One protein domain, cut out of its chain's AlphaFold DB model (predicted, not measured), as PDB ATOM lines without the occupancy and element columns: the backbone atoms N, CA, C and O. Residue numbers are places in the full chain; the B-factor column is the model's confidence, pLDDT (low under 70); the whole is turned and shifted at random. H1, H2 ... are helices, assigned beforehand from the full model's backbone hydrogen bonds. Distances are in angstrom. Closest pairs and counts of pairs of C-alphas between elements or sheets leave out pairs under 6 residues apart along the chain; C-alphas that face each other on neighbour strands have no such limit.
ATOM      1  N   SER A 119      22.064 -35.884   7.935       56.31
ATOM      2  CA  SER A 119      21.437 -36.758   6.931       56.31
ATOM      3  C   SER A 119      20.112 -37.367   7.410       56.31
ATOM      4  O   SER A 119      19.240 -37.630   6.588       56.31
ATOM      5  N   GLU A 120      19.926 -37.538   8.721       55.03
ATOM      6  CA  GLU A 120      18.762 -38.213   9.315       55.03
ATOM      7  C   GLU A 120      17.575 -37.254   9.479       55.03
ATOM      8  O   GLU A 120      16.457 -37.570   9.052       55.03
ATOM      9  N   ASP A 121      17.834 -36.045   9.986       57.56
ATOM     10  CA  ASP A 121      16.838 -34.965  10.031       57.56
ATOM     11  C   ASP A 121      16.398 -34.586   8.610       57.56
ATOM     12  O   ASP A 121      15.209 -34.455   8.331       57.56
ATOM     13  N   PHE A 122      17.345 -34.546   7.664       63.25
ATOM     14  CA  PHE A 122      17.048 -34.289   6.256       63.25
ATOM     15  C   PHE A 122      16.118 -35.345   5.645       63.25
ATOM     16  O   PHE A 122      15.191 -34.977   4.927       63.25
ATOM     17  N   ILE A 123      16.318 -36.641   5.915       64.44
ATOM     18  CA  ILE A 123      15.433 -37.697   5.389       64.44
ATOM     19  C   ILE A 123      14.033 -37.571   5.993       64.44
ATOM     20  O   ILE A 123      13.046 -37.663   5.264       64.44
ATOM     21  N   THR A 124      13.939 -37.321   7.299       66.12
ATOM     22  CA  THR A 124      12.656 -37.213   8.004       66.12
ATOM     23  C   THR A 124      11.857 -35.995   7.526       66.12
ATOM     24  O   THR A 124      10.680 -36.126   7.175       66.12
ATOM     25  N   ASP A 125      12.514 -34.840   7.396       69.94
ATOM     26  CA  ASP A 125      11.913 -33.603   6.889       69.94
ATOM     27  C   ASP A 125      11.533 -33.719   5.405       69.94
ATOM     28  O   ASP A 125      10.448 -33.299   4.987       69.94
ATOM     29  N   THR A 126      12.387 -34.358   4.598       70.56
ATOM     30  CA  THR A 126      12.107 -34.595   3.174       70.56
ATOM     31  C   THR A 126      10.925 -35.546   3.001       70.56
ATOM     32  O   THR A 126      10.065 -35.295   2.159       70.56
ATOM     33  N   MET A 127      10.816 -36.602   3.815       71.06
ATOM     34  CA  MET A 127       9.671 -37.518   3.780       71.06
ATOM     35  C   MET A 127       8.360 -36.804   4.128       71.06
ATOM     36  O   MET A 127       7.364 -37.000   3.430       71.06
ATOM     37  N   ALA A 128       8.354 -35.929   5.138       73.19
ATOM     38  CA  ALA A 128       7.179 -35.123   5.473       73.19
ATOM     39  C   ALA A 128       6.768 -34.185   4.317       73.19
ATOM     40  O   ALA A 128       5.580 -34.070   3.988       73.19
ATOM     41  N   GLY A 129       7.750 -33.571   3.647       75.44
ATOM     42  CA  GLY A 129       7.530 -32.748   2.456       75.44
ATOM     43  C   GLY A 129       6.962 -33.540   1.273       75.44
ATOM     44  O   GLY A 129       5.995 -33.109   0.644       75.44
ATOM     45  N   VAL A 130       7.503 -34.730   0.998       76.50
ATOM     46  CA  VAL A 130       7.039 -35.604  -0.092       76.50
ATOM     47  C   VAL A 130       5.619 -36.112   0.165       76.50
ATOM     48  O   VAL A 130       4.793 -36.082  -0.744       76.50
ATOM     49  N   VAL A 131       5.284 -36.502   1.399       78.81
ATOM     50  CA  VAL A 131       3.913 -36.906   1.762       78.81
ATOM     51  C   VAL A 131       2.926 -35.758   1.541       78.81
ATOM     52  O   VAL A 131       1.856 -35.967   0.968       78.81
ATOM     53  N   SER A 132       3.305 -34.535   1.915       78.88
ATOM     54  CA  SER A 132       2.480 -33.341   1.700       78.88
ATOM     55  C   SER A 132       2.257 -33.056   0.204       78.88
ATOM     56  O   SER A 132       1.146 -32.731  -0.217       78.88
ATOM     57  N   LEU A 133       3.287 -33.241  -0.630       79.94
ATOM     58  CA  LEU A 133       3.201 -33.086  -2.089       79.94
ATOM     59  C   LEU A 133       2.367 -34.180  -2.768       79.94
ATOM     60  O   LEU A 133       1.667 -33.898  -3.744       79.94
ATOM     61  N   LEU A 134       2.409 -35.410  -2.252       80.00
ATOM     62  CA  LEU A 134       1.577 -36.516  -2.729       80.00
ATOM     63  C   LEU A 134       0.103 -36.279  -2.399       80.00
ATOM     64  O   LEU A 134      -0.751 -36.460  -3.263       80.00
ATOM     65  N   GLN A 135      -0.194 -35.799  -1.188       77.38
ATOM     66  CA  GLN A 135      -1.549 -35.407  -0.794       77.38
ATOM     67  C   GLN A 135      -2.077 -34.266  -1.669       77.38
ATOM     68  O   GLN A 135      -3.195 -34.343  -2.173       77.38
ATOM     69  N   TYR A 136      -1.259 -33.241  -1.918       79.69
ATOM     70  CA  TYR A 136      -1.628 -32.135  -2.801       79.69
ATOM     71  C   TYR A 136      -1.856 -32.587  -4.254       79.69
ATOM     72  O   TYR A 136      -2.837 -32.192  -4.880       79.69
ATOM     73  N   SER A 137      -0.989 -33.451  -4.786       76.19
ATOM     74  CA  SER A 137      -1.124 -34.005  -6.142       76.19
ATOM     75  C   SER A 137      -2.354 -34.902  -6.294       76.19
ATOM     76  O   SER A 137      -2.987 -34.878  -7.349       76.19
ATOM     77  N   LEU A 138      -2.730 -35.633  -5.239       78.50
ATOM     78  CA  LEU A 138      -3.979 -36.395  -5.176       78.50
ATOM     79  C   LEU A 138      -5.203 -35.468  -5.172       78.50
ATOM     80  O   LEU A 138      -6.156 -35.709  -5.905       78.50
ATOM     81  N   MET A 139      -5.167 -34.384  -4.388       79.12
ATOM     82  CA  MET A 139      -6.247 -33.386  -4.345       79.12
ATOM     83  C   MET A 139      -6.426 -32.635  -5.670       79.12
ATOM     84  O   MET A 139      -7.530 -32.198  -5.971       79.12
ATOM     85  N   GLN A 140      -5.356 -32.470  -6.451       84.44
ATOM     86  CA  GLN A 140      -5.417 -31.877  -7.790       84.44
ATOM     87  C   GLN A 140      -5.722 -32.886  -8.903       84.44
ATOM     88  O   GLN A 140      -5.619 -32.520 -10.072       84.44
ATOM     89  N   GLU A 141      -6.041 -34.139  -8.560       80.56
ATOM     90  CA  GLU A 141      -6.299 -35.233  -9.511       80.56
ATOM     91  C   GLU A 141      -5.149 -35.462 -10.513       80.56
ATOM     92  O   GLU A 141      -5.334 -36.021 -11.590       80.56
ATOM     93  N   LYS A 142      -3.929 -35.035 -10.160       79.69
ATOM     94  CA  LYS A 142      -2.729 -35.204 -10.995       79.69
ATOM     95  C   LYS A 142      -2.114 -36.590 -10.863       79.69
ATOM     96  O   LYS A 142      -1.354 -36.996 -11.734       79.69
ATOM     97  N   LEU A 143      -2.410 -37.274  -9.761       78.94
ATOM     98  CA  LEU A 143      -2.012 -38.647  -9.492       78.94
ATOM     99  C   LEU A 143      -3.240 -39.444  -9.077       78.94
ATOM    100  O   LEU A 143      -4.097 -38.961  -8.333       78.94
ATOM    101  N   THR A 144      -3.297 -40.688  -9.527       82.38
ATOM    102  CA  THR A 144      -4.287 -41.654  -9.073       82.38
ATOM    103  C   THR A 144      -3.961 -42.132  -7.659       82.38
ATOM    104  O   THR A 144      -2.823 -42.093  -7.184       82.38
ATOM    105  N   ARG A 145      -4.984 -42.632  -6.963       78.44
ATOM    106  CA  ARG A 145      -4.823 -43.189  -5.616       78.44
ATOM    107  C   ARG A 145      -3.836 -44.362  -5.588       78.44
ATOM    108  O   ARG A 145      -3.114 -44.503  -4.608       78.44
ATOM    109  N   GLU A 146      -3.788 -45.175  -6.642       80.94
ATOM    110  CA  GLU A 146      -2.845 -46.295  -6.753       80.94
ATOM    111  C   GLU A 146      -1.397 -45.817  -6.881       80.94
ATOM    112  O   GLU A 146      -0.529 -46.324  -6.174       80.94
ATOM    113  N   GLU A 147      -1.139 -44.791  -7.695       76.62
ATOM    114  CA  GLU A 147       0.198 -44.197  -7.839       76.62
ATOM    115  C   GLU A 147       0.688 -43.590  -6.519       76.62
ATOM    116  O   GLU A 147       1.832 -43.804  -6.118       76.62
ATOM    117  N   VAL A 148      -0.190 -42.895  -5.790       77.50
ATOM    118  CA  VAL A 148       0.144 -42.329  -4.474       77.50
ATOM    119  C   VAL A 148       0.439 -43.423  -3.448       77.50
ATOM    120  O   VAL A 148       1.415 -43.311  -2.708       77.50
ATOM    121  N   MET A 149      -0.356 -44.496  -3.417       77.94
ATOM    122  CA  MET A 149      -0.111 -45.633  -2.523       77.94
ATOM    123  C   MET A 149       1.183 -46.376  -2.877       77.94
ATOM    124  O   MET A 149       1.909 -46.783  -1.973       77.94
ATOM    125  N   GLY A 150       1.515 -46.505  -4.164       77.81
ATOM    126  CA  GLY A 150       2.779 -47.094  -4.614       77.81
ATOM    127  C   GLY A 150       3.994 -46.293  -4.145       77.81
ATOM    128  O   GLY A 150       4.934 -46.859  -3.587       77.81
ATOM    129  N   ILE A 151       3.947 -44.965  -4.285       77.88
ATOM    130  CA  ILE A 151       5.018 -44.081  -3.806       77.88
ATOM    131  C   ILE A 151       5.105 -44.117  -2.274       77.88
ATOM    132  O   ILE A 151       6.202 -44.151  -1.720       77.88
ATOM    133  N   PHE A 152       3.965 -44.156  -1.578       77.56
ATOM    134  CA  PHE A 152       3.935 -44.253  -0.120       77.56
ATOM    135  C   PHE A 152       4.569 -45.554   0.389       77.56
ATOM    136  O   PHE A 152       5.386 -45.514   1.308       77.56
ATOM    137  N   ASN A 153       4.261 -46.687  -0.246       77.44
ATOM    138  CA  ASN A 153       4.856 -47.979   0.097       77.44
ATOM    139  C   ASN A 153       6.378 -47.965  -0.108       77.44
ATOM    140  O   ASN A 153       7.115 -48.352   0.793       77.44
ATOM    141  N   HIS A 154       6.870 -47.417  -1.225       77.25
ATOM    142  CA  HIS A 154       8.314 -47.279  -1.444       77.25
ATOM    143  C   HIS A 154       9.002 -46.364  -0.425       77.25
ATOM    144  O   HIS A 154      10.119 -46.649   0.001       77.25
ATOM    145  N   LEU A 155       8.351 -45.284   0.012       77.44
ATOM    146  CA  LEU A 155       8.885 -44.437   1.084       77.44
ATOM    147  C   LEU A 155       8.949 -45.183   2.420       77.44
ATOM    148  O   LEU A 155       9.903 -45.000   3.180       77.44
ATOM    149  N   GLN A 156       7.964 -46.037   2.698       75.75
ATOM    150  CA  GLN A 156       7.948 -46.874   3.890       75.75
ATOM    151  C   GLN A 156       9.060 -47.934   3.854       75.75
ATOM    152  O   GLN A 156       9.752 -48.109   4.857       75.75
ATOM    153  N   ASP A 157       9.305 -48.554   2.696       78.81
ATOM    154  CA  ASP A 157      10.411 -49.497   2.490       78.81
ATOM    155  C   ASP A 157      11.773 -48.819   2.704       78.81
ATOM    156  O   ASP A 157      12.628 -49.334   3.427       78.81
ATOM    157  N   ILE A 158      11.969 -47.617   2.144       75.75
ATOM    158  CA  ILE A 158      13.195 -46.825   2.341       75.75
ATOM    159  C   ILE A 158      13.399 -46.521   3.827       75.75
ATOM    160  O   ILE A 158      14.507 -46.669   4.345       75.75
ATOM    161  N   ARG A 159      12.336 -46.130   4.538       72.12
ATOM    162  CA  ARG A 159      12.401 -45.867   5.980       72.12
ATOM    163  C   ARG A 159      12.792 -47.117   6.767       72.12
ATOM    164  O   ARG A 159      13.589 -47.010   7.700       72.12
ATOM    165  N   GLN A 160      12.256 -48.279   6.398       73.06
ATOM    166  CA  GLN A 160      12.579 -49.543   7.055       73.06
ATOM    167  C   GLN A 160      14.059 -49.888   6.879       73.06
ATOM    168  O   GLN A 160      14.752 -50.094   7.868       73.06
ATOM    169  N   VAL A 161      14.579 -49.821   5.649       74.44
ATOM    170  CA  VAL A 161      16.000 -50.086   5.357       74.44
ATOM    171  C   VAL A 161      16.921 -49.135   6.125       74.44
ATOM    172  O   VAL A 161      17.937 -49.564   6.672       74.44
ATOM    173  N   VAL A 162      16.570 -47.848   6.213       69.06
ATOM    174  CA  VAL A 162      17.340 -46.861   6.990       69.06
ATOM    175  C   VAL A 162      17.320 -47.194   8.486       69.06
ATOM    176  O   VAL A 162      18.361 -47.115   9.137       69.06
ATOM    177  N   THR A 163      16.174 -47.626   9.018       65.69
ATOM    178  CA  THR A 163      16.020 -48.021  10.429       65.69
ATOM    179  C   THR A 163      16.810 -49.295  10.747       65.69
ATOM    180  O   THR A 163      17.496 -49.359  11.765       65.69
ATOM    181  N   ASP A 164      16.790 -50.288   9.859       67.06
ATOM    182  CA  ASP A 164      17.538 -51.538  10.029       67.06
ATOM    183  C   ASP A 164      19.053 -51.281   9.983       67.06
ATOM    184  O   ASP A 164      19.808 -51.750  10.839       67.06
ATOM    185  N   HIS A 165      19.508 -50.446   9.041       64.44
ATOM    186  CA  HIS A 165      20.892 -49.971   9.011       64.44
ATOM    187  C   HIS A 165      21.265 -49.197  10.284       64.44
ATOM    188  O   HIS A 165      22.399 -49.294  10.754       64.44
ATOM    189  N   GLN A 166      20.336 -48.434  10.862       60.25
ATOM    190  CA  GLN A 166      20.546 -47.713  12.116       60.25
ATOM    191  C   GLN A 166      20.707 -48.676  13.302       60.25
ATOM    192  O   GLN A 166      21.657 -48.529  14.072       60.25
ATOM    193  N   GLN A 167      19.857 -49.700  13.421       59.16
ATOM    194  CA  GLN A 167      19.964 -50.725  14.470       59.16
ATOM    195  C   GLN A 167      21.284 -51.502  14.383       59.16
ATOM    196  O   GLN A 167      21.967 -51.681  15.397       59.16
ATOM    197  N   GLN A 168      21.710 -51.856  13.165       56.53
ATOM    198  CA  GLN A 168      23.015 -52.476  12.921       56.53
ATOM    199  C   GLN A 168      24.186 -51.569  13.335       56.53
ATOM    200  O   GLN A 168      25.192 -52.053  13.852       56.53
ATOM    201  N   ARG A 169      24.076 -50.247  13.133       54.31
ATOM    202  CA  ARG A 169      25.136 -49.279  13.478       54.31
ATOM    203  C   ARG A 169      25.181 -48.918  14.963       54.31
ATOM    204  O   ARG A 169      26.264 -48.648  15.470       54.31
ATOM    205  N   ILE A 170      24.040 -48.921  15.653       52.16
ATOM    206  CA  ILE A 170      23.940 -48.644  17.100       52.16
ATOM    207  C   ILE A 170      24.326 -49.882  17.937       52.16
ATOM    208  O   ILE A 170      24.507 -49.787  19.149       52.16
ATOM    209  N   GLY A 171      24.531 -51.043  17.305       51.34
ATOM    210  CA  GLY A 171      24.960 -52.265  17.990       51.34
ATOM    211  C   GLY A 171      23.851 -52.935  18.799       51.34
ATOM    212  O   GLY A 171      24.129 -53.811  19.616       51.34
TER     213      GLY A 171
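This is residues 119 to 171 of the 207 residues of an uncharacterized protein of Vibrio gigantis (UniProt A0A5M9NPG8). This is a long helical hairpin: H1 and the longer H2 run side by side in opposite ways, joined at one end by a tight turn, and the far end of H2, residues 163 to 170, sticks out with Gly 171. The printed part has 53 residues with two named helices, H1 then H2, and no named strand; its class is all helix. It is loose, with a radius of gyration of the C-alphas of 13.4 A, and a rod spanning 45 by 19 by 8 A.

H1, residues 119 to 139, begins at C-alpha 119 (21.437, -36.758, 6.931) and is 30.1 A long from first to last C-alpha. H2, residues 145 to 170, is 37.1 A long and ends at C-alpha 170 (23.940, -48.644, 17.100).

H1 and H2 form a helical hairpin, at a shallow tilt of 10 degrees, opposite ways. H2 touches H1 with residues 145 to 155 alone; the closest C-alphas, of Leu 134 and Val 148, are 6.2 A apart. In H1 and H2 every O i to N i+4 pair is within hydrogen-bond range.

The C-alphas farthest apart, of Glu 141 and Gly 171, are 45.0 A apart. The printed part has no cut. Mean pLDDT of the printed part is 72.1; residues 119 to 125 and 162 to 171 are under 70.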